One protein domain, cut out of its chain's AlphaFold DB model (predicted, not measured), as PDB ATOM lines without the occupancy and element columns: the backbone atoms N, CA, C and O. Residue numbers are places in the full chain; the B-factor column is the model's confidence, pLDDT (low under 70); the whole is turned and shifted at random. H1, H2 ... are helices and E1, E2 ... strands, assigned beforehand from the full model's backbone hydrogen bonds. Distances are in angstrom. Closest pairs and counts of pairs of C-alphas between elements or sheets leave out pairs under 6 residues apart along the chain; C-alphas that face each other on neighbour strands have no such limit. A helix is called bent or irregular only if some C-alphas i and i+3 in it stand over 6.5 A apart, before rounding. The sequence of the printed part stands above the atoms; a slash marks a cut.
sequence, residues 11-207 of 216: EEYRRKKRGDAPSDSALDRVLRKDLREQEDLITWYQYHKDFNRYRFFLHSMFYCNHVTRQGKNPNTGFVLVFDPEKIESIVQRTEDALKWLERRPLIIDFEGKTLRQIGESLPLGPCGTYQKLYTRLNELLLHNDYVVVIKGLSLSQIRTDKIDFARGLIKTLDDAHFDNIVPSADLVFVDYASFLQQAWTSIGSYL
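This is residues 11 to 207 of the 216 residues of an uncharacterized protein of Candidatus Lokiarchaeota archaeon (UniProt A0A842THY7). You will see a head built on a twisted sheet of four parallel strands with helices on both faces, and one long helix, H3, that reaches out of it like an arm. H3 packs on the sheet with residues 54 to 66; the small helices H1 and H2 are at the far end of the arm, where residues 18 to 26 and 31 to 37 stick out. H3 and H4 cover one face of the sheet, H8 covers E1 on the other, and H6 and H7 only graze the sheet. The printed part has 197 residues, with eight named helices and four named strands in the order H1 H2 H3 E1 H4 E2 H5 H6 E3 H7 E4 H8; the sheet's order is E1 E4 E3 E2, and the class is mixed, helices and strands. The whole is loose, with a radius of gyration of the C-alphas of 20.2 A, and elongated, spanning 65 by 37 by 32 A.

Start with H1, residues 11 to 18, close but not clearly touching H3, residues 39 to 68: their closest C-alphas, of Tyr 13 and Trp 44, are 7.1 A apart. H2, residues 27 to 30, is apart from both. H3 is on the sheet of E1, residues 77 to 81, E4, residues 186 to 192, E3, residues 146 to 151, and E2, residues 104 to 109. Its height over the sheet is 11.4 A, and it lies over E1 and E4. Look for N 79 and O 189 at 2.8 A between E1 and E4, N 150 and O 188 at 2.8 A between E4 and E3, and N 108 and O 149 at 2.8 A between E3 and E2, each within hydrogen-bond range. H4, residues 84 to 100, is on the same face as H3 at a height over the sheet of 8.4 A, over E4 and E3. H3 touches H4 with residues 51 to 58 alone, at a steep tilt of 61 degrees, the same way; the closest C-alphas, of Arg 55 and Ala 97, are 4.9 A apart. E1, H4, E2 form a split strand-helix-strand unit, two parallel strands with E4 and E3 between them in the sheet, and its crossover is right-handed. H5, residues 115 to 120, and H6, residues 130 to 143, only just touch, with 3 pairs of C-alphas within 8 A, the closest being Gly 119 and Leu 133 at 6.1 A. E2, H5 H6, E3 and E3, H7, E4 are strand-helix-strand units, each joining parallel neighbour strands by a right-handed crossover; H7 is residues 162 to 179. H6 and H7 touch at a steep tilt of 40 degrees, the closest C-alphas being Asn 138 and Thr 172 at 6.7 A. H8, residues 193 to 206, lies over E1 on the face opposite to H3 and H4. It touches H7 at a shallow tilt of 21 degrees, the closest C-alphas being Ile 163 and Ala 199 at 5.7 A. Every O i to N i+4 pair is within hydrogen-bond range in H1, H5 and H6; the counts are 25 of 26 in H3, 11 of 13 in H4, 11 of 14 in H7 and 6 of 10 in H8, and H2 is too short for such a pair.

Find C-alpha 11, where H1 begins, at (3.633, -33.112, -48.709). After H2, go to C-alpha 39 at (10.548, -43.587, -53.581); from there H3 runs 41.5 A to C-alpha 68. E1 follows, then H4 with 25.2 A, E2 with 16.0 A, H5, H6 with 19.8 A, E3 with 14.9 A, H7 with 25.3 A and E4 with 19.7 A. H8 covers 16.2 A and ends at C-alpha 206, (27.857, -46.929, -18.094). H4, H7 and H8 are irregular: C-alphas 85 and 88 are 7.5 A apart, 174 and 177 are 7.3 A apart, and 202 and 205 are 7.7 A apart.

The two C-alphas farthest apart are those of Asp 28 and Asp 179, at 65.4 A. The printed part has no cut, and no link is long. Mean pLDDT of the printed part is 84.9, and residues 11 to 51 are under 70 in this model.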
ATOM      1  N   GLU A  11       3.727 -34.234 -47.773       60.25
ATOM      2  CA  GLU A  11       3.633 -33.112 -48.709       60.25
ATOM      3  C   GLU A  11       4.663 -32.020 -48.412       60.25
ATOM      4  O   GLU A  11       5.339 -31.538 -49.324       60.25
ATOM      5  N   GLU A  12       4.848 -31.676 -47.136       62.25
ATOM      6  CA  GLU A  12       5.847 -30.695 -46.719       62.25
ATOM      7  C   GLU A  12       7.273 -31.187 -47.008       62.25
ATOM      8  O   GLU A  12       8.114 -30.421 -47.486       62.25
ATOM      9  N   TYR A  13       7.532 -32.483 -46.802       65.25
ATOM     10  CA  TYR A  13       8.796 -33.125 -47.168       65.25
ATOM     11  C   TYR A  13       9.075 -33.037 -48.675       65.25
ATOM     12  O   TYR A  13      10.173 -32.648 -49.080       65.25
ATOM     13  N   ARG A  14       8.083 -33.328 -49.530       65.69
ATOM     14  CA  ARG A  14       8.245 -33.206 -50.991       65.69
ATOM     15  C   ARG A  14       8.445 -31.765 -51.438       65.69
ATOM     16  O   ARG A  14       9.261 -31.536 -52.329       65.69
ATOM     17  N   ARG A  15       7.740 -30.808 -50.828       64.56
ATOM     18  CA  ARG A  15       7.905 -29.376 -51.116       64.56
ATOM     19  C   ARG A  15       9.327 -28.917 -50.793       64.56
ATOM     20  O   ARG A  15       9.977 -28.317 -51.641       64.56
ATOM     21  N   LYS A  16       9.850 -29.300 -49.622       67.31
ATOM     22  CA  LYS A  16      11.240 -29.018 -49.223       67.31
ATOM     23  C   LYS A  16      12.267 -29.682 -50.150       67.31
ATOM     24  O   LYS A  16      13.280 -29.069 -50.458       67.31
ATOM     25  N   LYS A  17      11.999 -30.903 -50.634       69.62
ATOM     26  CA  LYS A  17      12.898 -31.648 -51.540       69.62
ATOM     27  C   LYS A  17      12.899 -31.119 -52.983       69.62
ATOM     28  O   LYS A  17      13.916 -31.226 -53.657       69.62
ATOM     29  N   ARG A  18      11.775 -30.586 -53.480       64.38
ATOM     30  CA  ARG A  18      11.640 -30.089 -54.866       64.38
ATOM     31  C   ARG A  18      12.063 -28.626 -55.057       64.38
ATOM     32  O   ARG A  18      12.275 -28.233 -56.200       64.38
ATOM     33  N   GLY A  19      12.197 -27.848 -53.979       54.38
ATOM     34  CA  GLY A  19      12.292 -26.383 -54.064       54.38
ATOM     35  C   GLY A  19      10.951 -25.750 -54.472       54.38
ATOM     36  O   GLY A  19      10.046 -26.464 -54.903       54.38
ATOM     37  N   ASP A  20      10.807 -24.428 -54.305       49.34
ATOM     38  CA  ASP A  20       9.553 -23.655 -54.451       49.34
ATOM     39  C   ASP A  20       8.995 -23.595 -55.894       49.34
ATOM     40  O   ASP A  20       8.848 -22.531 -56.495       49.34
ATOM     41  N   ALA A  21       8.648 -24.741 -56.474       46.38
ATOM     42  CA  ALA A  21       7.878 -24.828 -57.708       46.38
ATOM     43  C   ALA A  21       6.406 -25.130 -57.370       46.38
ATOM     44  O   ALA A  21       6.121 -26.174 -56.770       46.38
ATOM     45  N   PRO A  22       5.449 -24.262 -57.745       56.56
ATOM     46  CA  PRO A  22       4.040 -24.520 -57.500       56.56
ATOM     47  C   PRO A  22       3.497 -25.491 -58.553       56.56
ATOM     48  O   PRO A  22       3.807 -25.376 -59.738       56.56
ATOM     49  N   SER A  23       2.642 -26.426 -58.143       50.12
ATOM     50  CA  SER A  23       1.723 -27.086 -59.075       50.12
ATOM     51  C   SER A  23       0.532 -27.665 -58.328       50.12
ATOM     52  O   SER A  23       0.639 -28.687 -57.647       50.12
ATOM     53  N   ASP A  24      -0.614 -27.031 -58.554       52.75
ATOM     54  CA  ASP A  24      -1.929 -27.646 -58.441       52.75
ATOM     55  C   ASP A  24      -2.013 -28.919 -59.309       52.75
ATOM     56  O   ASP A  24      -1.291 -29.073 -60.296       52.75
ATOM     57  N   SER A  25      -2.897 -29.838 -58.905       55.53
ATOM     58  CA  SER A  25      -3.244 -31.122 -59.547       55.53
ATOM     59  C   SER A  25      -2.268 -32.314 -59.412       55.53
ATOM     60  O   SER A  25      -2.316 -33.251 -60.215       55.53
ATOM     61  N   ALA A  26      -1.409 -32.354 -58.387       55.12
ATOM     62  CA  ALA A  26      -0.541 -33.513 -58.111       55.12
ATOM     63  C   ALA A  26      -1.257 -34.691 -57.400       55.12
ATOM     64  O   ALA A  26      -0.845 -35.840 -57.560       55.12
ATOM     65  N   LEU A  27      -2.333 -34.418 -56.651       48.25
ATOM     66  CA  LEU A  27      -3.044 -35.377 -55.784       48.25
ATOM     67  C   LEU A  27      -3.669 -36.558 -56.548       48.25
ATOM     68  O   LEU A  27      -3.425 -37.716 -56.205       48.25
ATOM     69  N   ASP A  28      -4.371 -36.286 -57.649       49.28
ATOM     70  CA  ASP A  28      -5.050 -37.320 -58.451       49.28
ATOM     71  C   ASP A  28      -4.089 -38.263 -59.186       49.28
ATOM     72  O   ASP A  28      -4.426 -39.407 -59.496       49.28
ATOM     73  N   ARG A  29      -2.862 -37.804 -59.454       53.97
ATOM     74  CA  ARG A  29      -1.803 -38.619 -60.064       53.97
ATOM     75  C   ARG A  29      -1.054 -39.477 -59.044       53.97
ATOM     76  O   ARG A  29      -0.475 -40.488 -59.429       53.97
ATOM     77  N   VAL A  30      -1.050 -39.076 -57.773       51.66
ATOM     78  CA  VAL A  30      -0.319 -39.733 -56.677       51.66
ATOM     79  C   VAL A  30      -1.161 -40.824 -56.022       51.66
ATOM     80  O   VAL A  30      -0.640 -41.904 -55.771       51.66
ATOM     81  N   LEU A  31      -2.467 -40.606 -55.839       51.59
ATOM     82  CA  LEU A  31      -3.380 -41.632 -55.309       51.59
ATOM     83  C   LEU A  31      -3.559 -42.834 -56.256       51.59
ATOM     84  O   LEU A  31      -4.007 -43.893 -55.831       51.59
ATOM     85  N   ARG A  32      -3.201 -42.675 -57.539       52.81
ATOM     86  CA  ARG A  32      -3.307 -43.716 -58.574       52.81
ATOM     87  C   ARG A  32      -2.014 -44.499 -58.830       52.81
ATOM     88  O   ARG A  32      -2.056 -45.451 -59.602       52.81
ATOM     89  N   LYS A  33      -0.879 -44.109 -58.238       54.84
ATOM     90  CA  LYS A  33       0.386 -44.853 -58.361       54.84
ATOM     91  C   LYS A  33       0.565 -45.783 -57.169       54.84
ATOM     92  O   LYS A  33       0.394 -45.342 -56.034       54.84
ATOM     93  N   ASP A  34       0.926 -47.037 -57.438       53.56
ATOM     94  CA  ASP A  34       1.217 -48.055 -56.422       53.56
ATOM     95  C   ASP A  34       2.211 -47.492 -55.384       53.56
ATOM     96  O   ASP A  34       3.164 -46.792 -55.738       53.56
ATOM     97  N   LEU A  35       1.994 -47.772 -54.093       53.16
ATOM     98  CA  LEU A  35       2.855 -47.335 -52.980       53.16
ATOM     99  C   LEU A  35       4.330 -47.718 -53.202       53.16
ATOM    100  O   LEU A  35       5.230 -47.035 -52.715       53.16
ATOM    101  N   ARG A  36       4.576 -48.787 -53.971       50.00
ATOM    102  CA  ARG A  36       5.913 -49.269 -54.352       50.00
ATOM    103  C   ARG A  36       6.635 -48.371 -55.363       50.00
ATOM    104  O   ARG A  36       7.849 -48.466 -55.480       50.00
ATOM    105  N   GLU A  37       5.919 -47.498 -56.069       54.88
ATOM    106  CA  GLU A  37       6.469 -46.584 -57.083       54.88
ATOM    107  C   GLU A  37       6.777 -45.179 -56.526       54.88
ATOM    108  O   GLU A  37       7.127 -44.263 -57.275       54.88
ATOM    109  N   GLN A  38       6.624 -44.976 -55.212       63.12
ATOM    110  CA  GLN A  38       6.814 -43.684 -54.549       63.12
ATOM    111  C   GLN A  38       8.067 -43.694 -53.663       63.12
ATOM    112  O   GLN A  38       7.975 -43.697 -52.436       63.12
ATOM    113  N   GLU A  39       9.249 -43.644 -54.283       62.41
ATOM    114  CA  GLU A  39      10.548 -43.587 -53.581       62.41
ATOM    115  C   GLU A  39      10.601 -42.481 -52.510       62.41
ATOM    116  O   GLU A  39      11.165 -42.662 -51.430       62.41
ATOM    117  N   ASP A  40       9.945 -41.344 -52.764       58.50
ATOM    118  CA  ASP A  40       9.845 -40.235 -51.811       58.50
ATOM    119  C   ASP A  40       9.145 -40.640 -50.499       58.50
ATOM    120  O   ASP A  40       9.553 -40.177 -49.433       58.50
ATOM    121  N   LEU A  41       8.104 -41.482 -50.554       63.38
ATOM    122  CA  LEU A  41       7.310 -41.896 -49.386       63.38
ATOM    123  C   LEU A  41       8.087 -42.876 -48.509       63.38
ATOM    124  O   LEU A  41       8.087 -42.755 -47.284       63.38
ATOM    125  N   ILE A  42       8.806 -43.806 -49.142       63.88
ATOM    126  CA  ILE A  42       9.726 -44.719 -48.458       63.88
ATOM    127  C   ILE A  42      10.831 -43.914 -47.764       63.88
ATOM    128  O   ILE A  42      11.118 -44.150 -46.591       63.88
ATOM    129  N   THR A  43      11.396 -42.918 -48.452       61.91
ATOM    130  CA  THR A  43      12.440 -42.046 -47.891       61.91
ATOM    131  C   THR A  43      11.916 -41.227 -46.705       61.91
ATOM    132  O   THR A  43      12.591 -41.114 -45.685       61.91
ATOM    133  N   TRP A  44      10.693 -40.694 -46.797       62.06
ATOM    134  CA  TRP A  44      10.031 -39.968 -45.708       62.06
ATOM    135  C   TRP A  44       9.767 -40.857 -44.485       62.06
ATOM    136  O   TRP A  44      10.041 -40.460 -43.352       62.06
ATOM    137  N   TYR A  45       9.293 -42.085 -44.706       62.72
ATOM    138  CA  TYR A  45       9.058 -43.046 -43.630       62.72
ATOM    139  C   TYR A  45      10.365 -43.456 -42.940       62.72
ATOM    140  O   TYR A  45      10.439 -43.491 -41.713       62.72
ATOM    141  N   GLN A  46      11.419 -43.722 -43.719       62.94
ATOM    142  CA  GLN A  46      12.750 -44.023 -43.191       62.94
ATOM    143  C   GLN A  46      13.328 -42.841 -42.406       62.94
ATOM    144  O   GLN A  46      13.862 -43.043 -41.319       62.94
ATOM    145  N   TYR A  47      13.157 -41.613 -42.906       61.19
ATOM    146  CA  TYR A  47      13.568 -40.396 -42.209       61.19
ATOM    147  C   TYR A  47      12.903 -40.278 -40.834       61.19
ATOM    148  O   TYR A  47      13.601 -40.115 -39.836       61.19
ATOM    149  N   HIS A  48      11.578 -40.433 -40.755       63.28
ATOM    150  CA  HIS A  48      10.854 -40.367 -39.481       63.28
ATOM    151  C   HIS A  48      11.205 -41.511 -38.542       63.28
ATOM    152  O   HIS A  48      11.378 -41.289 -37.346       63.28
ATOM    153  N   LYS A  49      11.340 -42.732 -39.060       67.81
ATOM    154  CA  LYS A  49      11.746 -43.888 -38.257       67.81
ATOM    155  C   LYS A  49      13.127 -43.673 -37.637       67.81
ATOM    156  O   LYS A  49      13.306 -43.911 -36.444       67.81
ATOM    157  N   ASP A  50      14.083 -43.203 -38.430       61.62
ATOM    158  CA  ASP A  50      15.448 -42.992 -37.967       61.62
ATOM    159  C   ASP A  50      15.545 -41.782 -37.034       61.62
ATOM    160  O   ASP A  50      16.104 -41.910 -35.952       61.62
ATOM    161  N   PHE A  51      14.977 -40.628 -37.395       62.00
ATOM    162  CA  PHE A  51      15.007 -39.417 -36.565       62.00
ATOM    163  C   PHE A  51      14.356 -39.645 -35.195       62.00
ATOM    164  O   PHE A  51      14.949 -39.328 -34.159       62.00
ATOM    165  N   ASN A  52      13.184 -40.289 -35.165       75.12
ATOM    166  CA  ASN A  52      12.520 -40.623 -33.908       75.12
ATOM    167  C   ASN A  52      13.334 -41.606 -33.061       75.12
ATOM    168  O   ASN A  52      13.238 -41.555 -31.838       75.12
ATOM    169  N   ARG A  53      14.184 -42.449 -33.668       80.62
ATOM    170  CA  ARG A  53      15.096 -43.326 -32.923       80.62
ATOM    171  C   ARG A  53      16.132 -42.527 -32.131       80.62
ATOM    172  O   ARG A  53      16.290 -42.792 -30.944       80.62
ATOM    173  N   TYR A  54      16.815 -41.560 -32.753       85.00
ATOM    174  CA  TYR A  54      17.803 -40.714 -32.058       85.00
ATOM    175  C   TYR A  54      17.143 -39.886 -30.961       85.00
ATOM    176  O   TYR A  54      17.633 -39.842 -29.835       85.00
ATOM    177  N   ARG A  55      15.991 -39.289 -31.277       85.00
ATOM    178  CA  ARG A  55      15.201 -38.507 -30.328       85.00
ATOM    179  C   ARG A  55      14.775 -39.335 -29.120       85.00
ATOM    180  O   ARG A  55      14.984 -38.904 -27.996       85.00
ATOM    181  N   PHE A  56      14.202 -40.519 -29.346       80.38
ATOM    182  CA  PHE A  56      13.761 -41.409 -28.274       80.38
ATOM    183  C   PHE A  56      14.934 -41.880 -27.415       80.38
ATOM    184  O   PHE A  56      14.852 -41.843 -26.192       80.38
ATOM    185  N   PHE A  57      16.035 -42.285 -28.049       88.25
ATOM    186  CA  PHE A  57      17.252 -42.697 -27.357       88.25
ATOM    187  C   PHE A  57      17.788 -41.597 -26.430       88.25
ATOM    188  O   PHE A  57      17.958 -41.829 -25.235       88.25
ATOM    189  N   LEU A  58      17.996 -40.390 -26.966       92.06
ATOM    190  CA  LEU A  58      18.524 -39.254 -26.208       92.06
ATOM    191  C   LEU A  58      17.550 -38.796 -25.121       92.06
ATOM    192  O   LEU A  58      17.970 -38.556 -23.995       92.06
ATOM    193  N   HIS A  59      16.252 -38.733 -25.425       88.12
ATOM    194  CA  HIS A  59      15.223 -38.404 -24.442       88.12
ATOM    195  C   HIS A  59      15.248 -39.372 -23.256       88.12
ATOM    196  O   HIS A  59      15.277 -38.931 -22.112       88.12
ATOM    197  N   SER A  60      15.257 -40.682 -23.519       85.38
ATOM    198  CA  SER A  60      15.302 -41.702 -22.467       85.38
ATOM    199  C   SER A  60      16.561 -41.571 -21.616       85.38
ATOM    200  O   SER A  60      16.472 -41.590 -20.392       85.38
ATOM    201  N   MET A  61      17.717 -41.337 -22.245       91.06
ATOM    202  CA  MET A  61      18.971 -41.092 -21.532       91.06
ATOM    203  C   MET A  61      18.884 -39.866 -20.614       91.06
ATOM    204  O   MET A  61      19.181 -39.975 -19.427       91.06
ATOM    205  N   PHE A  62      18.433 -38.718 -21.127       91.75
ATOM    206  CA  PHE A  62      18.312 -37.492 -20.333       91.75
ATOM    207  C   PHE A  62      17.288 -37.629 -19.211       91.75
ATOM    208  O   PHE A  62      17.522 -37.154 -18.102       91.75
ATOM    209  N   TYR A  63      16.170 -38.303 -19.472       87.62
ATOM    210  CA  TYR A  63      15.166 -38.578 -18.454       87.62
ATOM    211  C   TYR A  63      15.746 -39.444 -17.328       87.62
ATOM    212  O   TYR A  63      15.615 -39.096 -16.154       87.62
ATOM    213  N   CYS A  64      16.457 -40.524 -17.667       85.88
ATOM    214  CA  CYS A  64      17.140 -41.356 -16.680       85.88
ATOM    215  C   CYS A  64      18.164 -40.554 -15.867       85.88
ATOM    216  O   CYS A  64      18.160 -40.643 -14.639       85.88
ATOM    217  N   ASN A  65      18.994 -39.744 -16.527       90.69
ATOM    218  CA  ASN A  65      20.038 -38.958 -15.872       90.69
ATOM    219  C   ASN A  65      19.451 -37.896 -14.938       90.69
ATOM    220  O   ASN A  65      19.792 -37.862 -13.759       90.69
ATOM    221  N   HIS A  66      18.543 -37.056 -15.434       90.31
ATOM    222  CA  HIS A  66      18.132 -35.828 -14.742       90.31
ATOM    223  C   HIS A  66      16.852 -35.978 -13.922       90.31
ATOM    224  O   HIS A  66      16.703 -35.308 -12.903       90.31
ATOM    225  N   VAL A  67      15.935 -36.863 -14.325       85.69
ATOM    226  CA  VAL A  67      14.648 -37.054 -13.634       85.69
ATOM    227  C   VAL A  67      14.713 -38.247 -12.690       85.69
ATOM    228  O   VAL A  67      14.453 -38.098 -11.498       85.69
ATOM    229  N   THR A  68      15.086 -39.427 -13.195       82.50
ATOM    230  CA  THR A  68      15.094 -40.659 -12.391       82.50
ATOM    231  C   THR A  68      16.244 -40.679 -11.389       82.50
ATOM    232  O   THR A  68      16.015 -40.891 -10.201       82.50
ATOM    233  N   ARG A  69      17.480 -40.445 -11.848       84.06
ATOM    234  CA  ARG A  69      18.678 -40.498 -10.996       84.06
ATOM    235  C   ARG A  69      19.063 -39.151 -10.385       84.06
ATOM    236  O   ARG A  69      19.945 -39.109  -9.530       84.06
ATOM    237  N   GLN A  70      18.406 -38.063 -10.795       87.69
ATOM    238  CA  GLN A  70      18.651 -36.707 -10.287       87.69
ATOM    239  C   GLN A  70      20.138 -36.304 -10.364       87.69
ATOM    240  O   GLN A  70      20.703 -35.752  -9.422       87.69
ATOM    241  N   GLY A  71      20.783 -36.652 -11.480       83.88
ATOM    242  CA  GLY A  71      22.188 -36.381 -11.786       83.88
ATOM    243  C   GLY A  71      23.199 -37.257 -11.042       83.88
ATOM    244  O   GLY A  71      24.397 -37.009 -11.143       83.88
ATOM    245  N   LYS A  72      22.757 -38.289 -10.312       86.94
ATOM    246  CA  LYS A  72      23.651 -39.298  -9.723       86.94
ATOM    247  C   LYS A  72      23.956 -40.388 -10.739       86.94
ATOM    248  O   LYS A  72      23.037 -40.891 -11.380       86.94
ATOM    249  N   ASN A  73      25.226 -40.770 -10.859       87.81
ATOM    250  CA  ASN A  73      25.669 -41.833 -11.764       87.81
ATOM    251  C   ASN A  73      25.042 -41.715 -13.173       87.81
ATOM    252  O   ASN A  73      24.352 -42.640 -13.621       87.81
ATOM    253  N   PRO A  74      25.148 -40.550 -13.840       90.31
ATOM    254  CA  PRO A  74      24.539 -40.348 -15.148       90.31
ATOM    255  C   PRO A  74      25.098 -41.342 -16.173       90.31
ATOM    256  O   PRO A  74      26.304 -41.572 -16.274       90.31
ATOM    257  N   ASN A  75      24.197 -41.907 -16.969       90.94
ATOM    258  CA  ASN A  75      24.540 -42.725 -18.117       90.94
ATOM    259  C   ASN A  75      25.169 -41.878 -19.219       90.94
ATOM    260  O   ASN A  75      24.853 -40.699 -19.404       90.94
ATOM    261  N   THR A  76      26.008 -42.532 -20.009       94.44
ATOM    262  CA  THR A  76      26.588 -41.967 -21.222       94.44
ATOM    263  C   THR A  76      25.933 -42.571 -22.461       94.44
ATOM    264  O   THR A  76      25.657 -43.767 -22.521       94.44
ATOM    265  N   GLY A  77      25.713 -41.747 -23.482       93.38
ATOM    266  CA  GLY A  77      25.188 -42.185 -24.769       93.38
ATOM    267  C   GLY A  77      26.274 -42.761 -25.669       93.38
ATOM    268  O   GLY A  77      27.369 -42.212 -25.747       93.38
ATOM    269  N   PHE A  78      25.960 -43.819 -26.415       94.88
ATOM    270  CA  PHE A  78      26.810 -44.297 -27.504       94.88
ATOM    271  C   PHE A  78      25.986 -44.544 -28.766       94.88
ATOM    272  O   PHE A  78      25.113 -45.410 -28.817       94.88
ATOM    273  N   VAL A  79      26.284 -43.783 -29.809       94.81
ATOM    274  CA  VAL A  79      25.666 -43.875 -31.125       94.81
ATOM    275  C   VAL A  79      26.632 -44.583 -32.068       94.81
ATOM    276  O   VAL A  79      27.721 -44.089 -32.349       94.81
ATOM    277  N   LEU A  80      26.210 -45.740 -32.578       92.81
ATOM    278  CA  LEU A  80      27.059 -46.601 -33.398       92.81
ATOM    279  C   LEU A  80      27.141 -46.147 -34.856       92.81
ATOM    280  O   LEU A  80      26.123 -46.007 -35.542       92.81
ATOM    281  N   VAL A  81      28.372 -46.033 -35.345       93.81
ATOM    282  CA  VAL A  81      28.708 -45.886 -36.761       93.81
ATOM    283  C   VAL A  81      29.179 -47.243 -37.289       93.81
ATOM    284  O   VAL A  81      30.243 -47.741 -36.925       93.81
ATOM    285  N   PHE A  82      28.367 -47.875 -38.136       91.88
ATOM    286  CA  PHE A  82      28.740 -49.122 -38.823       91.88
ATOM    287  C   PHE A  82      29.410 -48.867 -40.171       91.88
ATOM    288  O   PHE A  82      30.233 -49.656 -40.621       91.88
ATOM    289  N   ASP A  83      29.029 -47.765 -40.807       92.62
ATOM    290  CA  ASP A  83      29.452 -47.367 -42.139       92.62
ATOM    291  C   ASP A  83      30.153 -46.004 -42.022       92.62
ATOM    292  O   ASP A  83      29.481 -45.026 -41.671       92.62
ATOM    293  N   PRO A  84      31.480 -45.931 -42.246       91.25
ATOM    294  CA  PRO A  84      32.245 -44.695 -42.099       91.25
ATOM    295  C   PRO A  84      31.714 -43.535 -42.932       91.25
ATOM    296  O   PRO A  84      31.713 -42.400 -42.465       91.25
ATOM    297  N   GLU A  85      31.166 -43.812 -44.116       93.56
ATOM    298  CA  GLU A  85      30.619 -42.773 -44.994       93.56
ATOM    299  C   GLU A  85      29.397 -42.072 -44.378       93.56
ATOM    300  O   GLU A  85      29.023 -40.970 -44.780       93.56
ATOM    301  N   LYS A  86      28.771 -42.685 -43.364       91.56
ATOM    302  CA  LYS A  86      27.567 -42.166 -42.709       91.56
ATOM    303  C   LYS A  86      27.840 -41.367 -41.447       91.56
ATOM    304  O   LYS A  86      26.871 -40.827 -40.909       91.56
ATOM    305  N   ILE A  87      29.084 -41.255 -40.974       94.06
ATOM    306  CA  ILE A  87      29.375 -40.599 -39.690       94.06
ATOM    307  C   ILE A  87      28.813 -39.174 -39.625       94.06
ATOM    308  O   ILE A  87      28.096 -38.855 -38.680       94.06
ATOM    309  N   GLU A  88      29.008 -38.359 -40.664       95.06
ATOM    310  CA  GLU A  88      28.484 -36.984 -40.696       95.06
ATOM    311  C   GLU A  88      26.956 -36.950 -40.657       95.06
ATOM    312  O   GLU A  88      26.357 -36.160 -39.933       95.06
ATOM    313  N   SER A  89      26.301 -37.856 -41.390       92.50
ATOM    314  CA  SER A  89      24.838 -37.937 -41.398       92.50
ATOM    315  C   SER A  89      24.275 -38.363 -40.038       92.50
ATOM    316  O   SER A  89      23.208 -37.906 -39.632       92.50
ATOM    317  N   ILE A  90      25.000 -39.218 -39.311       93.06
ATOM    318  CA  ILE A  90      24.640 -39.675 -37.967       93.06
ATOM    319  C   ILE A  90      24.829 -38.539 -36.957       93.06
ATOM    320  O   ILE A  90      23.951 -38.314 -36.123       93.06
ATOM    321  N   VAL A  91      25.937 -37.800 -37.052       95.25
ATOM    322  CA  VAL A  91      26.204 -36.616 -36.226       95.25
ATOM    323  C   VAL A  91      25.133 -35.552 -36.457       95.25
ATOM    324  O   VAL A  91      24.554 -35.080 -35.484       95.25
ATOM    325  N   GLN A  92      24.777 -35.259 -37.714       93.69
ATOM    326  CA  GLN A  92      23.714 -34.301 -38.034       93.69
ATOM    327  C   GLN A  92      22.368 -34.718 -37.430       93.69
ATOM    328  O   GLN A  92      21.706 -33.918 -36.780       93.69
ATOM    329  N   ARG A  93      21.977 -35.992 -37.570       90.00
ATOM    330  CA  ARG A  93      20.732 -36.510 -36.967       90.00
ATOM    331  C   ARG A  93      20.742 -36.430 -35.441       90.00
ATOM    332  O   ARG A  93      19.694 -36.230 -34.832       90.00
ATOM    333  N   THR A  94      21.912 -36.604 -34.835       93.44
ATOM    334  CA  THR A  94      22.100 -36.483 -33.386       93.44
ATOM    335  C   THR A  94      21.930 -35.023 -32.969       93.44
ATOM    336  O   THR A  94      21.163 -34.740 -32.058       93.44
ATOM    337  N   GLU A  95      22.559 -34.089 -33.681       95.12
ATOM    338  CA  GLU A  95      22.409 -32.650 -33.454       95.12
ATOM    339  C   GLU A  95      20.956 -32.179 -33.623       95.12
ATOM    340  O   GLU A  95      20.441 -31.454 -32.773       95.12
ATOM    341  N   ASP A  96      20.271 -32.624 -34.677       89.19
ATOM    342  CA  ASP A  96      18.871 -32.278 -34.936       89.19
ATOM    343  C   ASP A  96      17.953 -32.791 -33.815       89.19
ATOM    344  O   ASP A  96      17.040 -32.087 -33.379       89.19
ATOM    345  N   ALA A  97      18.211 -34.001 -33.306       88.94
ATOM    346  CA  ALA A  97      17.484 -34.551 -32.167       88.94
ATOM    347  C   ALA A  97      17.762 -33.770 -30.870       88.94
ATOM    348  O   ALA A  97      16.836 -33.531 -30.099       88.94
ATOM    349  N   LEU A  98      19.004 -33.327 -30.640       93.81
ATOM    350  CA  LEU A  98      19.362 -32.496 -29.484       93.81
ATOM    351  C   LEU A  98      18.684 -31.125 -29.530       93.81
ATOM    352  O   LEU A  98      18.113 -30.703 -28.527       93.81
ATOM    353  N   LYS A  99      18.674 -30.473 -30.700       91.94
ATOM    354  CA  LYS A  99      17.939 -29.219 -30.924       91.94
ATOM    355  C   LYS A  99      16.450 -29.391 -30.643       91.94
ATOM    356  O   LYS A  99      15.847 -28.526 -30.020       91.94
ATOM    357  N   TRP A 100      15.867 -30.511 -31.075       86.50
ATOM    358  CA  TRP A 100      14.463 -30.822 -30.812       86.50
ATOM    359  C   TRP A 100      14.160 -30.997 -29.323       86.50
ATOM    360  O   TRP A 100      13.113 -30.567 -28.857       86.50
ATOM    361  N   LEU A 101      15.079 -31.618 -28.581       88.00
ATOM    362  CA  LEU A 101      14.981 -31.803 -27.131       88.00
ATOM    363  C   LEU A 101      15.338 -30.534 -26.338       88.00
ATOM    364  O   LEU A 101      15.468 -30.612 -25.119       88.00
ATOM    365  N   GLU A 102      15.539 -29.398 -27.014       92.19
ATOM    366  CA  GLU A 102      15.952 -28.122 -26.416       92.19
ATOM    367  C   GLU A 102      17.251 -28.235 -25.595       92.19
ATOM    368  O   GLU A 102      17.478 -27.514 -24.625       92.19
ATOM    369  N   ARG A 103      18.141 -29.152 -25.996       93.56
ATOM    370  CA  ARG A 103      19.461 -29.343 -25.386       93.56
ATOM    371  C   ARG A 103      20.528 -28.661 -26.230       93.56
ATOM    372  O   ARG A 103      20.448 -28.650 -27.457       93.56
ATOM    373  N   ARG A 104      21.559 -28.117 -25.581       95.25
ATOM    374  CA  ARG A 104      22.639 -27.379 -26.250       95.25
ATOM    375  C   ARG A 104      23.781 -28.323 -26.656       95.25
ATOM    376  O   ARG A 104      24.563 -28.711 -25.788       95.25
ATOM    377  N   PRO A 105      23.926 -28.702 -27.940       96.44
ATOM    378  CA  PRO A 105      25.012 -29.583 -28.354       96.44
ATOM    379  C   PRO A 105      26.366 -28.857 -28.330       96.44
ATOM    380  O   PRO A 105      26.479 -27.722 -28.793       96.44
ATOM    381  N   LEU A 106      27.407 -29.545 -27.859       96.56
ATOM    382  CA  LEU A 106      28.809 -29.201 -28.092       96.56
ATOM    383  C   LEU A 106      29.480 -30.379 -28.800       96.56
ATOM    384  O   LEU A 106      29.886 -31.348 -28.161       96.56
ATOM    385  N   ILE A 107      29.564 -30.304 -30.128       96.81
ATOM    386  CA  ILE A 107      30.156 -31.362 -30.951       96.81
ATOM    387  C   ILE A 107      31.665 -31.149 -31.024       96.81
ATOM    388  O   ILE A 107      32.137 -30.136 -31.537       96.81
ATOM    389  N   ILE A 108      32.416 -32.126 -30.528       96.19
ATOM    390  CA  ILE A 108      33.873 -32.126 -30.526       96.19
ATOM    391  C   ILE A 108      34.324 -33.256 -31.438       96.19
ATOM    392  O   ILE A 108      34.188 -34.442 -31.133       96.19
ATOM    393  N   ASP A 109      34.847 -32.867 -32.589       96.56
ATOM    394  CA  ASP A 109      35.312 -33.796 -33.605       96.56
ATOM    395  C   ASP A 109      36.776 -34.167 -33.355       96.56
ATOM    396  O   ASP A 109      37.658 -33.310 -33.440       96.56
ATOM    397  N   PHE A 110      37.003 -35.437 -33.019       96.81
ATOM    398  CA  PHE A 110      38.309 -36.026 -32.728       96.81
ATOM    399  C   PHE A 110      38.925 -36.727 -33.946       96.81
ATOM    400  O   PHE A 110      40.121 -37.033 -33.927       96.81
ATOM    401  N   GLU A 111      38.142 -36.989 -34.992       96.06
ATOM    402  CA  GLU A 111      38.538 -37.848 -36.103       96.06
ATOM    403  C   GLU A 111      39.737 -37.266 -36.854       96.06
ATOM    404  O   GLU A 111      39.730 -36.125 -37.316       96.06
ATOM    405  N   GLY A 112      40.829 -38.032 -36.921       96.00
ATOM    406  CA  GLY A 112      42.065 -37.582 -37.556       96.00
ATOM    407  C   GLY A 112      42.741 -36.380 -36.880       96.00
ATOM    408  O   GLY A 112      43.719 -35.875 -37.428       96.00
ATOM    409  N   LYS A 113      42.288 -35.924 -35.702       94.81
ATOM    410  CA  LYS A 113      42.840 -34.736 -35.032       94.81
ATOM    411  C   LYS A 113      43.844 -35.069 -33.938       94.81
ATOM    412  O   LYS A 113      43.752 -36.075 -33.233       94.81
ATOM    413  N   THR A 114      44.808 -34.168 -33.780       92.56
ATOM    414  CA  THR A 114      45.756 -34.134 -32.660       92.56
ATOM    415  C   THR A 114      45.149 -33.439 -31.438       92.56
ATOM    416  O   THR A 114      44.198 -32.666 -31.555       92.56
ATOM    417  N   LEU A 115      45.756 -33.633 -30.259       90.44
ATOM    418  CA  LEU A 115      45.359 -32.953 -29.013       90.44
ATOM    419  C   LEU A 115      45.243 -31.431 -29.167       90.44
ATOM    420  O   LEU A 115      44.319 -30.823 -28.635       90.44
ATOM    421  N   ARG A 116      46.181 -30.827 -29.909       88.75
ATOM    422  CA  ARG A 116      46.215 -29.383 -30.138       88.75
ATOM    423  C   ARG A 116      45.004 -28.915 -30.938       88.75
ATOM    424  O   ARG A 116      44.328 -27.991 -30.506       88.75
ATOM    425  N   GLN A 117      44.720 -29.579 -32.058       92.44
ATOM    426  CA  GLN A 117      43.589 -29.242 -32.928       92.44
ATOM    427  C   GLN A 117      42.249 -29.424 -32.210       92.44
ATOM    428  O   GLN A 117      41.350 -28.603 -32.360       92.44
ATOM    429  N   ILE A 118      42.124 -30.477 -31.395       92.50
ATOM    430  CA  ILE A 118      40.930 -30.696 -30.568       92.50
ATOM    431  C   ILE A 118      40.803 -29.569 -29.541       92.50
ATOM    432  O   ILE A 118      39.747 -28.954 -29.435       92.50
ATOM    433  N   GLY A 119      41.884 -29.242 -28.834       89.50
ATOM    434  CA  GLY A 119      41.892 -28.152 -27.864       89.50
ATOM    435  C   GLY A 119      41.529 -26.792 -28.459       89.50
ATOM    436  O   GLY A 119      40.798 -26.037 -27.835       89.50
ATOM    437  N   GLU A 120      42.008 -26.481 -29.664       88.50
ATOM    438  CA  GLU A 120      41.673 -25.244 -30.388       88.50
ATOM    439  C   GLU A 120      40.179 -25.147 -30.750       88.50
ATOM    440  O   GLU A 120      39.671 -24.040 -30.914       88.50
ATOM    441  N   SER A 121      39.464 -26.275 -30.823       86.94
ATOM    442  CA  SER A 121      38.013 -26.304 -31.060       86.94
ATOM    443  C   SER A 121      37.160 -26.137 -29.795       86.94
ATOM    444  O   SER A 121      35.950 -25.942 -29.898       86.94
ATOM    445  N   LEU A 122      37.762 -26.203 -28.600       89.50
ATOM    446  CA  LEU A 122      37.027 -26.057 -27.345       89.50
ATOM    447  C   LEU A 122      36.767 -24.579 -27.017       89.50
ATOM    448  O   LEU A 122      37.664 -23.745 -27.164       89.50
ATOM    449  N   PRO A 123      35.599 -24.243 -26.440       85.19
ATOM    450  CA  PRO A 123      35.275 -22.868 -26.044       85.19
ATOM    451  C   PRO A 123      36.168 -22.326 -24.910       85.19
ATOM    452  O   PRO A 123      36.165 -21.130 -24.639       85.19
ATOM    453  N   LEU A 124      36.951 -23.193 -24.257       78.44
ATOM    454  CA  LEU A 124      37.833 -22.873 -23.127       78.44
ATOM    455  C   LEU A 124      39.296 -22.598 -23.541       78.44
ATOM    456  O   LEU A 124      40.169 -22.418 -22.682       78.44
ATOM    457  N   GLY A 125      39.567 -22.561 -24.851       75.12
ATOM    458  CA  GLY A 125      40.869 -22.233 -25.430       75.12
ATOM    459  C   GLY A 125      41.797 -23.436 -25.673       75.12
ATOM    460  O   GLY A 125      41.481 -24.573 -25.317       75.12
ATOM    461  N   PRO A 126      42.977 -23.194 -26.278       78.31
ATOM    462  CA  PRO A 126      43.839 -24.241 -26.817       78.31
ATOM    463  C   PRO A 126      44.416 -25.170 -25.741       78.31
ATOM    464  O   PRO A 126      44.872 -24.738 -24.679       78.31
ATOM    465  N   CYS A 127      44.489 -26.464 -26.064       80.94
ATOM    466  CA  CYS A 127      45.052 -27.496 -25.192       80.94
ATOM    467  C   CYS A 127      46.388 -27.998 -25.750       80.94
ATOM    468  O   CYS A 127      46.443 -28.649 -26.786       80.94
ATOM    469  N   GLY A 128      47.487 -27.703 -25.052       75.62
ATOM    470  CA  GLY A 128      48.831 -28.146 -25.457       75.62
ATOM    471  C   GLY A 128      49.227 -29.536 -24.950       75.62
ATOM    472  O   GLY A 128      50.246 -30.071 -25.373       75.62
ATOM    473  N   THR A 129      48.458 -30.118 -24.026       87.94
ATOM    474  CA  THR A 129      48.756 -31.413 -23.401       87.94
ATOM    475  C   THR A 129      47.481 -32.224 -23.195       87.94
ATOM    476  O   THR A 129      46.388 -31.662 -23.108       87.94
ATOM    477  N   TYR A 130      47.636 -33.543 -23.063       89.31
ATOM    478  CA  TYR A 130      46.541 -34.459 -22.730       89.31
ATOM    479  C   TYR A 130      45.837 -34.047 -21.434       89.31
ATOM    480  O   TYR A 130      44.619 -33.921 -21.404       89.31
ATOM    481  N   GLN A 131      46.612 -33.761 -20.385       90.88
ATOM    482  CA  GLN A 131      46.065 -33.376 -19.087       90.88
ATOM    483  C   GLN A 131      45.241 -32.090 -19.176       90.88
ATOM    484  O   GLN A 131      44.156 -32.033 -18.615       90.88
ATOM    485  N   LYS A 132      45.700 -31.087 -19.940       90.62
ATOM    486  CA  LYS A 132      44.918 -29.864 -20.168       90.62
ATOM    487  C   LYS A 132      43.620 -30.154 -20.914       90.62
ATOM    488  O   LYS A 132      42.587 -29.647 -20.502       90.62
ATOM    489  N   LEU A 133      43.667 -30.974 -21.969       92.12
ATOM    490  CA  LEU A 133      42.462 -31.368 -22.703       92.12
ATOM    491  C   LEU A 133      41.452 -32.048 -21.772       92.12
ATOM    492  O   LEU A 133      40.292 -31.654 -21.739       92.12
ATOM    493  N   TYR A 134      41.914 -33.018 -20.987       92.94
ATOM    494  CA  TYR A 134      41.083 -33.737 -20.029       92.94
ATOM    495  C   TYR A 134      40.475 -32.793 -18.981       92.94
ATOM    496  O   TYR A 134      39.267 -32.790 -18.791       92.94
ATOM    497  N   THR A 135      41.273 -31.904 -18.377       93.19
ATOM    498  CA  THR A 135      40.769 -30.904 -17.421       93.19
ATOM    499  C   THR A 135      39.706 -29.992 -18.037       93.19
ATOM    500  O   THR A 135      38.700 -29.720 -17.390       93.19
ATOM    501  N   ARG A 136      39.889 -29.540 -19.284       93.12
ATOM    502  CA  ARG A 136      38.895 -28.700 -19.971       93.12
ATOM    503  C   ARG A 136      37.607 -29.451 -20.284       93.12
ATOM    504  O   ARG A 136      36.532 -28.881 -20.147       93.12
ATOM    505  N   LEU A 137      37.694 -30.716 -20.687       94.88
ATOM    506  CA  LEU A 137      36.506 -31.544 -20.887       94.88
ATOM    507  C   LEU A 137      35.775 -31.790 -19.568       94.88
ATOM    508  O   LEU A 137      34.557 -31.679 -19.534       94.88
ATOM    509  N   ASN A 138      36.498 -32.020 -18.474       94.69
ATOM    510  CA  ASN A 138      35.895 -32.147 -17.150       94.69
ATOM    511  C   ASN A 138      35.181 -30.859 -16.724       94.69
ATOM    512  O   ASN A 138      34.067 -30.921 -16.221       94.69
ATOM    513  N   GLU A 139      35.774 -29.691 -16.977       93.62
ATOM    514  CA  GLU A 139      35.133 -28.392 -16.731       93.62
ATOM    515  C   GLU A 139      33.828 -28.242 -17.538       93.62
ATOM    516  O   GLU A 139      32.806 -27.804 -17.005       93.62
ATOM    517  N   LEU A 140      33.827 -28.673 -18.805       94.88
ATOM    518  CA  LEU A 140      32.622 -28.697 -19.641       94.88
ATOM    519  C   LEU A 140      31.556 -29.657 -19.103       94.88
ATOM    520  O   LEU A 140      30.381 -29.307 -19.096       94.88
ATOM    521  N   LEU A 141      31.956 -30.838 -18.638       95.69
ATOM    522  CA  LEU A 141      31.044 -31.869 -18.144       95.69
ATOM    523  C   LEU A 141      30.470 -31.546 -16.755       95.69
ATOM    524  O   LEU A 141      29.312 -31.841 -16.488       95.69
ATOM    525  N   LEU A 142      31.247 -30.933 -15.863       95.31
ATOM    526  CA  LEU A 142      30.831 -30.713 -14.473       95.31
ATOM    527  C   LEU A 142      30.122 -29.374 -14.245       95.31
ATOM    528  O   LEU A 142      29.336 -29.253 -13.307       95.31
ATOM    529  N   HIS A 143      30.410 -28.358 -15.063       92.69
ATOM    530  CA  HIS A 143      30.024 -26.973 -14.762       92.69
ATOM    531  C   HIS A 143      29.247 -26.269 -15.878       92.69
ATOM    532  O   HIS A 143      29.053 -25.056 -15.814       92.69
ATOM    533  N   ASN A 144      28.802 -26.997 -16.901       93.31
ATOM    534  CA  ASN A 144      27.993 -26.440 -17.983       93.31
ATOM    535  C   ASN A 144      26.740 -27.295 -18.232       93.31
ATOM    536  O   ASN A 144      26.572 -28.368 -17.657       93.31
ATOM    537  N   ASP A 145      25.859 -26.807 -19.103       93.25
ATOM    538  CA  ASP A 145      24.590 -27.426 -19.503       93.25
ATOM    539  C   ASP A 145      24.640 -28.041 -20.917       93.25
ATOM    540  O   ASP A 145      23.612 -28.305 -21.543       93.25
ATOM    541  N   TYR A 146      25.849 -28.262 -21.441       95.38
ATOM    542  CA  TYR A 146      26.043 -28.839 -22.766       95.38
ATOM    543  C   TYR A 146      25.714 -30.330 -22.801       95.38
ATOM    544  O   TYR A 146      25.996 -31.078 -21.869       95.38
ATOM    545  N   VAL A 147      25.257 -30.794 -23.959       97.50
ATOM    546  CA  VAL A 147      25.423 -32.195 -24.344       97.50
ATOM    547  C   VAL A 147      26.722 -32.295 -25.127       97.50
ATOM    548  O   VAL A 147      26.797 -31.878 -26.287       97.50
ATOM    549  N   VAL A 148      27.765 -32.794 -24.470       97.75
ATOM    550  CA  VAL A 148      29.088 -32.975 -25.064       97.75
ATOM    551  C   VAL A 148      29.038 -34.198 -25.971       97.75
ATOM    552  O   VAL A 148      28.886 -35.327 -25.506       97.75
ATOM    553  N   VAL A 149      29.161 -33.973 -27.277       97.94
ATOM    554  CA  VAL A 149      29.145 -35.029 -28.291       97.94
ATOM    555  C   VAL A 149      30.565 -35.240 -28.802       97.94
ATOM    556  O   VAL A 149      31.107 -34.388 -29.503       97.94
ATOM    557  N   ILE A 150      31.169 -36.381 -28.481       97.81
ATOM    558  CA  ILE A 150      32.499 -36.759 -28.964       97.81
ATOM    559  C   ILE A 150      32.346 -37.603 -30.224       97.81
ATOM    560  O   ILE A 150      31.831 -38.720 -30.174       97.81
ATOM    561  N   LYS A 151      32.815 -37.076 -31.356       97.50
ATOM    562  CA  LYS A 151      32.784 -37.757 -32.655       97.50
ATOM    563  C   LYS A 151      34.145 -38.377 -32.974       97.50
ATOM    564  O   LYS A 151      35.146 -37.663 -32.985       97.50
ATOM    565  N   GLY A 152      34.163 -39.671 -33.301       96.88
ATOM    566  CA  GLY A 152      35.312 -40.341 -33.927       96.88
ATOM    567  C   GLY A 152      36.579 -40.387 -33.067       96.88
ATOM    568  O   GLY A 152      37.689 -40.242 -33.584       96.88
ATOM    569  N   LEU A 153      36.438 -40.586 -31.751       97.06
ATOM    570  CA  LEU A 153      37.568 -40.705 -30.824       97.06
ATOM    571  C   LEU A 153      38.524 -41.824 -31.250       97.06
ATOM    572  O   LEU A 153      39.744 -41.629 -31.218       97.06
ATOM    573  N   SER A 154      37.987 -42.968 -31.677       96.38
ATOM    574  CA  SER A 154      38.760 -44.149 -32.085       96.38
ATOM    575  C   SER A 154      39.779 -43.866 -33.199       96.38
ATOM    576  O   SER A 154      40.901 -44.383 -33.154       96.38
ATOM    577  N   LEU A 155      39.439 -42.973 -34.134       96.25
ATOM    578  CA  LEU A 155      40.285 -42.560 -35.258       96.25
ATOM    579  C   LEU A 155      41.082 -41.273 -34.993       96.25
ATOM    580  O   LEU A 155      41.682 -40.705 -35.907       96.25
ATOM    581  N   SER A 156      41.131 -40.800 -33.748       95.81
ATOM    582  CA  SER A 156      41.972 -39.656 -33.389       95.81
ATOM    583  C   SER A 156      43.469 -39.972 -33.450       95.81
ATOM    584  O   SER A 156      43.911 -41.110 -33.246       95.81
ATOM    585  N   GLN A 157      44.276 -38.927 -33.662       94.81
ATOM    586  CA  GLN A 157      45.744 -39.002 -33.635       94.81
ATOM    587  C   GLN A 157      46.321 -38.873 -32.215       94.81
ATOM    588  O   GLN A 157      47.532 -38.720 -32.030       94.81
ATOM    589  N   ILE A 158      45.468 -38.905 -31.189       90.62
ATOM    590  CA  ILE A 158      45.908 -38.930 -29.797       90.62
ATOM    591  C   ILE A 158      46.617 -40.267 -29.542       90.62
ATOM    592  O   ILE A 158      46.106 -41.332 -29.886       90.62
ATOM    593  N   ARG A 159      47.816 -40.199 -28.951       88.12
ATOM    594  CA  ARG A 159      48.654 -41.378 -28.656       88.12
ATOM    595  C   ARG A 159      48.254 -42.120 -27.380       88.12
ATOM    596  O   ARG A 159      48.672 -43.255 -27.200       88.12
ATOM    597  N   THR A 160      47.518 -41.463 -26.491       88.00
ATOM    598  CA  THR A 160      47.007 -42.066 -25.257       88.00
ATOM    599  C   THR A 160      46.011 -43.178 -25.572       88.00
ATOM    600  O   THR A 160      45.369 -43.158 -26.623       88.00
ATOM    601  N   ASP A 161      45.860 -44.117 -24.639       93.88
ATOM    602  CA  ASP A 161      44.784 -45.097 -24.685       93.88
ATOM    603  C   ASP A 161      43.420 -44.384 -24.741       93.88
ATOM    604  O   ASP A 161      43.046 -43.595 -23.869       93.88
ATOM    605  N   LYS A 162      42.701 -44.633 -25.834       95.19
ATOM    606  CA  LYS A 162      41.423 -43.993 -26.149       95.19
ATOM    607  C   LYS A 162      40.274 -44.576 -25.332       95.19
ATOM    608  O   LYS A 162      39.315 -43.860 -25.058       95.19
ATOM    609  N   ILE A 163      40.364 -45.851 -24.950       96.25
ATOM    610  CA  ILE A 163      39.366 -46.524 -24.116       96.25
ATOM    611  C   ILE A 163      39.457 -45.962 -22.701       96.25
ATOM    612  O   ILE A 163      38.439 -45.551 -22.148       96.25
ATOM    613  N   ASP A 164      40.670 -45.847 -22.157       95.25
ATOM    614  CA  ASP A 164      40.883 -45.233 -20.841       95.25
ATOM    615  C   ASP A 164      40.485 -43.757 -20.828       95.25
ATOM    616  O   ASP A 164      39.885 -43.285 -19.861       95.25
ATOM    617  N   PHE A 165      40.756 -43.023 -21.911       95.50
ATOM    618  CA  PHE A 165      40.296 -41.644 -22.047       95.50
ATOM    619  C   PHE A 165      38.765 -41.544 -22.033       95.50
ATOM    620  O   PHE A 165      38.217 -40.771 -21.248       95.50
ATOM    621  N   ALA A 166      38.070 -42.346 -22.852       96.62
ATOM    622  CA  ALA A 166      36.608 -42.386 -22.873       96.62
ATOM    623  C   ALA A 166      36.044 -42.743 -21.493       96.62
ATOM    624  O   ALA A 166      35.182 -42.038 -20.971       96.62
ATOM    625  N   ARG A 167      36.589 -43.792 -20.866       96.19
ATOM    626  CA  ARG A 167      36.219 -44.219 -19.516       96.19
ATOM    627  C   ARG A 167      36.434 -43.110 -18.493       96.19
ATOM    628  O   ARG A 167      35.567 -42.911 -17.654       96.19
ATOM    629  N   GLY A 168      37.546 -42.378 -18.551       96.12
ATOM    630  CA  GLY A 168      37.821 -41.262 -17.644       96.12
ATOM    631  C   GLY A 168      36.760 -40.161 -17.720       96.12
ATOM    632  O   GLY A 168      36.270 -39.695 -16.690       96.12
ATOM    633  N   LEU A 169      36.338 -39.792 -18.933       96.88
ATOM    634  CA  LEU A 169      35.275 -38.800 -19.127       96.88
ATOM    635  C   LEU A 169      33.929 -39.282 -18.573       96.88
ATOM    636  O   LEU A 169      33.260 -38.537 -17.863       96.88
ATOM    637  N   ILE A 170      33.571 -40.540 -18.837       96.44
ATOM    638  CA  ILE A 170      32.363 -41.173 -18.289       96.44
ATOM    639  C   ILE A 170      32.406 -41.154 -16.758       96.44
ATOM    640  O   ILE A 170      31.481 -40.681 -16.105       96.44
ATOM    641  N   LYS A 171      33.523 -41.611 -16.186       95.06
ATOM    642  CA  LYS A 171      33.755 -41.660 -14.744       95.06
ATOM    643  C   LYS A 171      33.705 -40.288 -14.081       95.06
ATOM    644  O   LYS A 171      33.261 -40.191 -12.948       95.06
ATOM    645  N   THR A 172      34.136 -39.239 -14.780       95.44
ATOM    646  CA  THR A 172      34.043 -37.863 -14.276       95.44
ATOM    647  C   THR A 172      32.592 -37.475 -14.001       95.44
ATOM    648  O   THR A 172      32.322 -36.862 -12.977       95.44
ATOM    649  N   LEU A 173      31.661 -37.843 -14.885       93.75
ATOM    650  CA  LEU A 173      30.237 -37.613 -14.657       93.75
ATOM    651  C   LEU A 173      29.665 -38.572 -13.602       93.75
ATOM    652  O   LEU A 173      28.936 -38.136 -12.716       93.75
ATOM    653  N   ASP A 174      30.009 -39.860 -13.684       92.31
ATOM    654  CA  ASP A 174      29.515 -40.911 -12.784       92.31
ATOM    655  C   ASP A 174      29.841 -40.617 -11.309       92.31
ATOM    656  O   ASP A 174      28.955 -40.627 -10.452       92.31
ATOM    657  N   ASP A 175      31.100 -40.262 -11.032       93.00
ATOM    658  CA  ASP A 175      31.625 -40.034  -9.683       93.00
ATOM    659  C   ASP A 175      31.355 -38.605  -9.160       93.00
ATOM    660  O   ASP A 175      31.599 -38.334  -7.986       93.00
ATOM    661  N   ALA A 176      30.812 -37.685  -9.974       93.19
ATOM    662  CA  ALA A 176      30.635 -36.268  -9.610       93.19
ATOM    663  C   ALA A 176      29.845 -36.057  -8.305       93.19
ATOM    664  O   ALA A 176      30.111 -35.135  -7.528       93.19
ATOM    665  N   HIS A 177      28.891 -36.947  -8.037       90.56
ATOM    666  CA  HIS A 177      28.055 -36.894  -6.846       90.56
ATOM    667  C   HIS A 177      28.842 -37.117  -5.542       90.56
ATOM    668  O   HIS A 177      28.409 -36.630  -4.496       90.56
ATOM    669  N   PHE A 178      29.999 -37.792  -5.578       91.50
ATOM    670  CA  PHE A 178      30.879 -37.931  -4.411       91.50
ATOM    671  C   PHE A 178      31.509 -36.595  -3.994       91.50
ATOM    672  O   PHE A 178      31.776 -36.391  -2.810       91.50
ATOM    673  N   ASP A 179      31.653 -35.661  -4.936       91.62
ATOM    674  CA  ASP A 179      32.133 -34.297  -4.700       91.62
ATOM    675  C   ASP A 179      30.983 -33.297  -4.455       91.62
ATOM    676  O   ASP A 179      31.192 -32.084  -4.441       91.62
ATOM    677  N   ASN A 180      29.754 -33.787  -4.242       91.50
ATOM    678  CA  ASN A 180      28.524 -32.986  -4.154       91.50
ATOM    679  C   ASN A 180      28.242 -32.134  -5.406       91.50
ATOM    680  O   ASN A 180      27.571 -31.103  -5.322       91.50
ATOM    681  N   ILE A 181      28.731 -32.563  -6.571       93.38
ATOM    682  CA  ILE A 181      28.423 -31.945  -7.861       93.38
ATOM    683  C   ILE A 181      27.293 -32.744  -8.513       93.38
ATOM    684  O   ILE A 181      27.338 -33.971  -8.567       93.38
ATOM    685  N   VAL A 182      26.279 -32.044  -9.028       92.69
ATOM    686  CA  VAL A 182      25.191 -32.632  -9.824       92.69
ATOM    687  C   VAL A 182      25.339 -32.114 -11.256       92.69
ATOM    688  O   VAL A 182      24.925 -30.984 -11.535       92.69
ATOM    689  N   PRO A 183      25.985 -32.878 -12.156       91.12
ATOM    690  CA  PRO A 183      26.234 -32.423 -13.516       91.12
ATOM    691  C   PRO A 183      24.923 -32.176 -14.264       91.12
ATOM    692  O   PRO A 183      24.054 -33.042 -14.317       91.12
ATOM    693  N   SER A 184      24.789 -30.993 -14.865       92.00
ATOM    694  CA  SER A 184      23.678 -30.690 -15.785       92.00
ATOM    695  C   SER A 184      23.978 -31.104 -17.227       92.00
ATOM    696  O   SER A 184      23.059 -31.206 -18.046       92.00
ATOM    697  N   ALA A 185      25.259 -31.326 -17.534       95.62
ATOM    698  CA  ALA A 185      25.719 -31.795 -18.827       95.62
ATOM    699  C   ALA A 185      25.424 -33.286 -19.029       95.62
ATOM    700  O   ALA A 185      25.273 -34.050 -18.078       95.62
ATOM    701  N   ASP A 186      25.441 -33.704 -20.290       96.69
ATOM    702  CA  ASP A 186      25.432 -35.113 -20.678       96.69
ATOM    703  C   ASP A 186      26.577 -35.402 -21.646       96.69
ATOM    704  O   ASP A 186      27.051 -34.512 -22.358       96.69
ATOM    705  N   LEU A 187      26.991 -36.665 -21.708       97.62
ATOM    706  CA  LEU A 187      28.036 -37.139 -22.606       97.62
ATOM    707  C   LEU A 187      27.453 -38.128 -23.615       97.62
ATOM    708  O   LEU A 187      26.744 -39.066 -23.248       97.62
ATOM    709  N   VAL A 188      27.774 -37.933 -24.893       97.75
ATOM    710  CA  VAL A 188      27.414 -38.848 -25.979       97.75
ATOM    711  C   VAL A 188      28.632 -39.094 -26.859       97.75
ATOM    712  O   VAL A 188      29.265 -38.158 -27.340       97.75
ATOM    713  N   PHE A 189      28.937 -40.355 -27.130       97.88
ATOM    714  CA  PHE A 189      29.905 -40.756 -28.143       97.88
ATOM    715  C   PHE A 189      29.187 -41.077 -29.455       97.88
ATOM    716  O   PHE A 189      28.192 -41.797 -29.463       97.88
ATOM    717  N   VAL A 190      29.710 -40.571 -30.569       97.69
ATOM    718  CA  VAL A 190      29.355 -41.003 -31.926       97.69
ATOM    719  C   VAL A 190      30.612 -41.606 -32.533       97.69
ATOM    720  O   VAL A 190      31.519 -40.888 -32.954       97.69
ATOM    721  N   ASP A 191      30.706 -42.931 -32.517       97.56
ATOM    722  CA  ASP A 191      31.942 -43.624 -32.879       97.56
ATOM    723  C   ASP A 191      31.657 -44.991 -33.512       97.56
ATOM    724  O   ASP A 191      30.526 -45.490 -33.540       97.56
ATOM    725  N   TYR A 192      32.703 -45.596 -34.058       96.25
ATOM    726  CA  TYR A 192      32.637 -46.836 -34.804       96.25
ATOM    727  C   TYR A 192      32.261 -48.019 -33.909       96.25
ATOM    728  O   TYR A 192      32.751 -48.163 -32.787       96.25
ATOM    729  N   ALA A 193      31.422 -48.920 -34.426       92.75
ATOM    730  CA  ALA A 193      30.974 -50.097 -33.680       92.75
ATOM    731  C   ALA A 193      32.136 -50.995 -33.212       92.75
ATOM    732  O   ALA A 193      32.080 -51.571 -32.126       92.75
ATOM    733  N   SER A 194      33.216 -51.059 -33.995       94.25
ATOM    734  CA  SER A 194      34.445 -51.774 -33.641       94.25
ATOM    735  C   SER A 194      35.121 -51.212 -32.388       94.25
ATOM    736  O   SER A 194      35.655 -51.982 -31.591       94.25
ATOM    737  N   PHE A 195      35.070 -49.894 -32.176       95.94
ATOM    738  CA  PHE A 195      35.604 -49.271 -30.969       95.94
ATOM    739  C   PHE A 195      34.785 -49.663 -29.742       95.94
ATOM    740  O   PHE A 195      35.361 -50.097 -28.747       95.94
ATOM    741  N   LEU A 196      33.449 -49.602 -29.826       94.12
ATOM    742  CA  LEU A 196      32.592 -50.035 -28.718       94.12
ATOM    743  C   LEU A 196      32.817 -51.508 -28.378       94.12
ATOM    744  O   LEU A 196      32.901 -51.855 -27.207       94.12
ATOM    745  N   GLN A 197      32.952 -52.370 -29.388       94.25
ATOM    746  CA  GLN A 197      33.211 -53.791 -29.171       94.25
ATOM    747  C   GLN A 197      34.495 -54.025 -28.360       94.25
ATOM    748  O   GLN A 197      34.507 -54.866 -27.464       94.25
ATOM    749  N   GLN A 198      35.561 -53.273 -28.644       94.75
ATOM    750  CA  GLN A 198      36.822 -53.349 -27.900       94.75
ATOM    751  C   GLN A 198      36.703 -52.738 -26.499       94.75
ATOM    752  O   GLN A 198      37.254 -53.273 -25.540       94.75
ATOM    753  N   ALA A 199      35.964 -51.634 -26.374       94.12
ATOM    754  CA  ALA A 199      35.788 -50.899 -25.128       94.12
ATOM    755  C   ALA A 199      34.722 -51.499 -24.195       94.12
ATOM    756  O   ALA A 199      34.628 -51.078 -23.041       94.12
ATOM    757  N   TRP A 200      33.916 -52.463 -24.659       93.31
ATOM    758  CA  TRP A 200      32.701 -52.927 -23.978       93.31
ATOM    759  C   TRP A 200      32.937 -53.337 -22.524       93.31
ATOM    760  O   TRP A 200      32.184 -52.944 -21.638       93.31
ATOM    761  N   THR A 201      34.023 -54.061 -22.253       93.00
ATOM    762  CA  THR A 201      34.376 -54.496 -20.892       93.00
ATOM    763  C   THR A 201      34.712 -53.341 -19.949       93.00
ATOM    764  O   THR A 201      34.609 -53.497 -18.737       93.00
ATOM    765  N   SER A 202      35.123 -52.194 -20.493       92.62
ATOM    766  CA  SER A 202      35.577 -51.028 -19.733       92.62
ATOM    767  C   SER A 202      34.504 -49.956 -19.577       92.62
ATOM    768  O   SER A 202      34.498 -49.265 -18.558       92.62
ATOM    769  N   ILE A 203      33.629 -49.790 -20.577       92.31
ATOM    770  CA  ILE A 203      32.626 -48.714 -20.592       92.31
ATOM    771  C   ILE A 203      31.172 -49.200 -20.653       92.31
ATOM    772  O   ILE A 203      30.276 -48.408 -20.388       92.31
ATOM    773  N   GLY A 204      30.913 -50.471 -20.975       88.25
ATOM    774  CA  GLY A 204      29.567 -50.977 -21.276       88.25
ATOM    775  C   GLY A 204      28.556 -50.796 -20.142       88.25
ATOM    776  O   GLY A 204      27.417 -50.424 -20.403       88.25
ATOM    777  N   SER A 205      28.983 -50.954 -18.885       87.31
ATOM    778  CA  SER A 205      28.128 -50.757 -17.702       87.31
ATOM    779  C   SER A 205      27.598 -49.329 -17.542       87.31
ATOM    780  O   SER A 205      26.608 -49.126 -16.854       87.31
ATOM    781  N   TYR A 206      28.248 -48.342 -18.162       87.62
ATOM    782  CA  TYR A 206      27.857 -46.929 -18.094       87.62
ATOM    783  C   TYR A 206      26.970 -46.489 -19.267       87.62
ATOM    784  O   TYR A 206      26.537 -45.338 -19.325       87.62
ATOM    785  N   LEU A 207      26.746 -47.385 -20.233       85.19
ATOM    786  CA  LEU A 207      25.934 -47.134 -21.425       85.19
ATOM    787  C   LEU A 207      24.517 -47.704 -21.294       85.19
ATOM    788  O   LEU A 207      23.734 -47.621 -22.243       85.19
TER     789      LEU A 207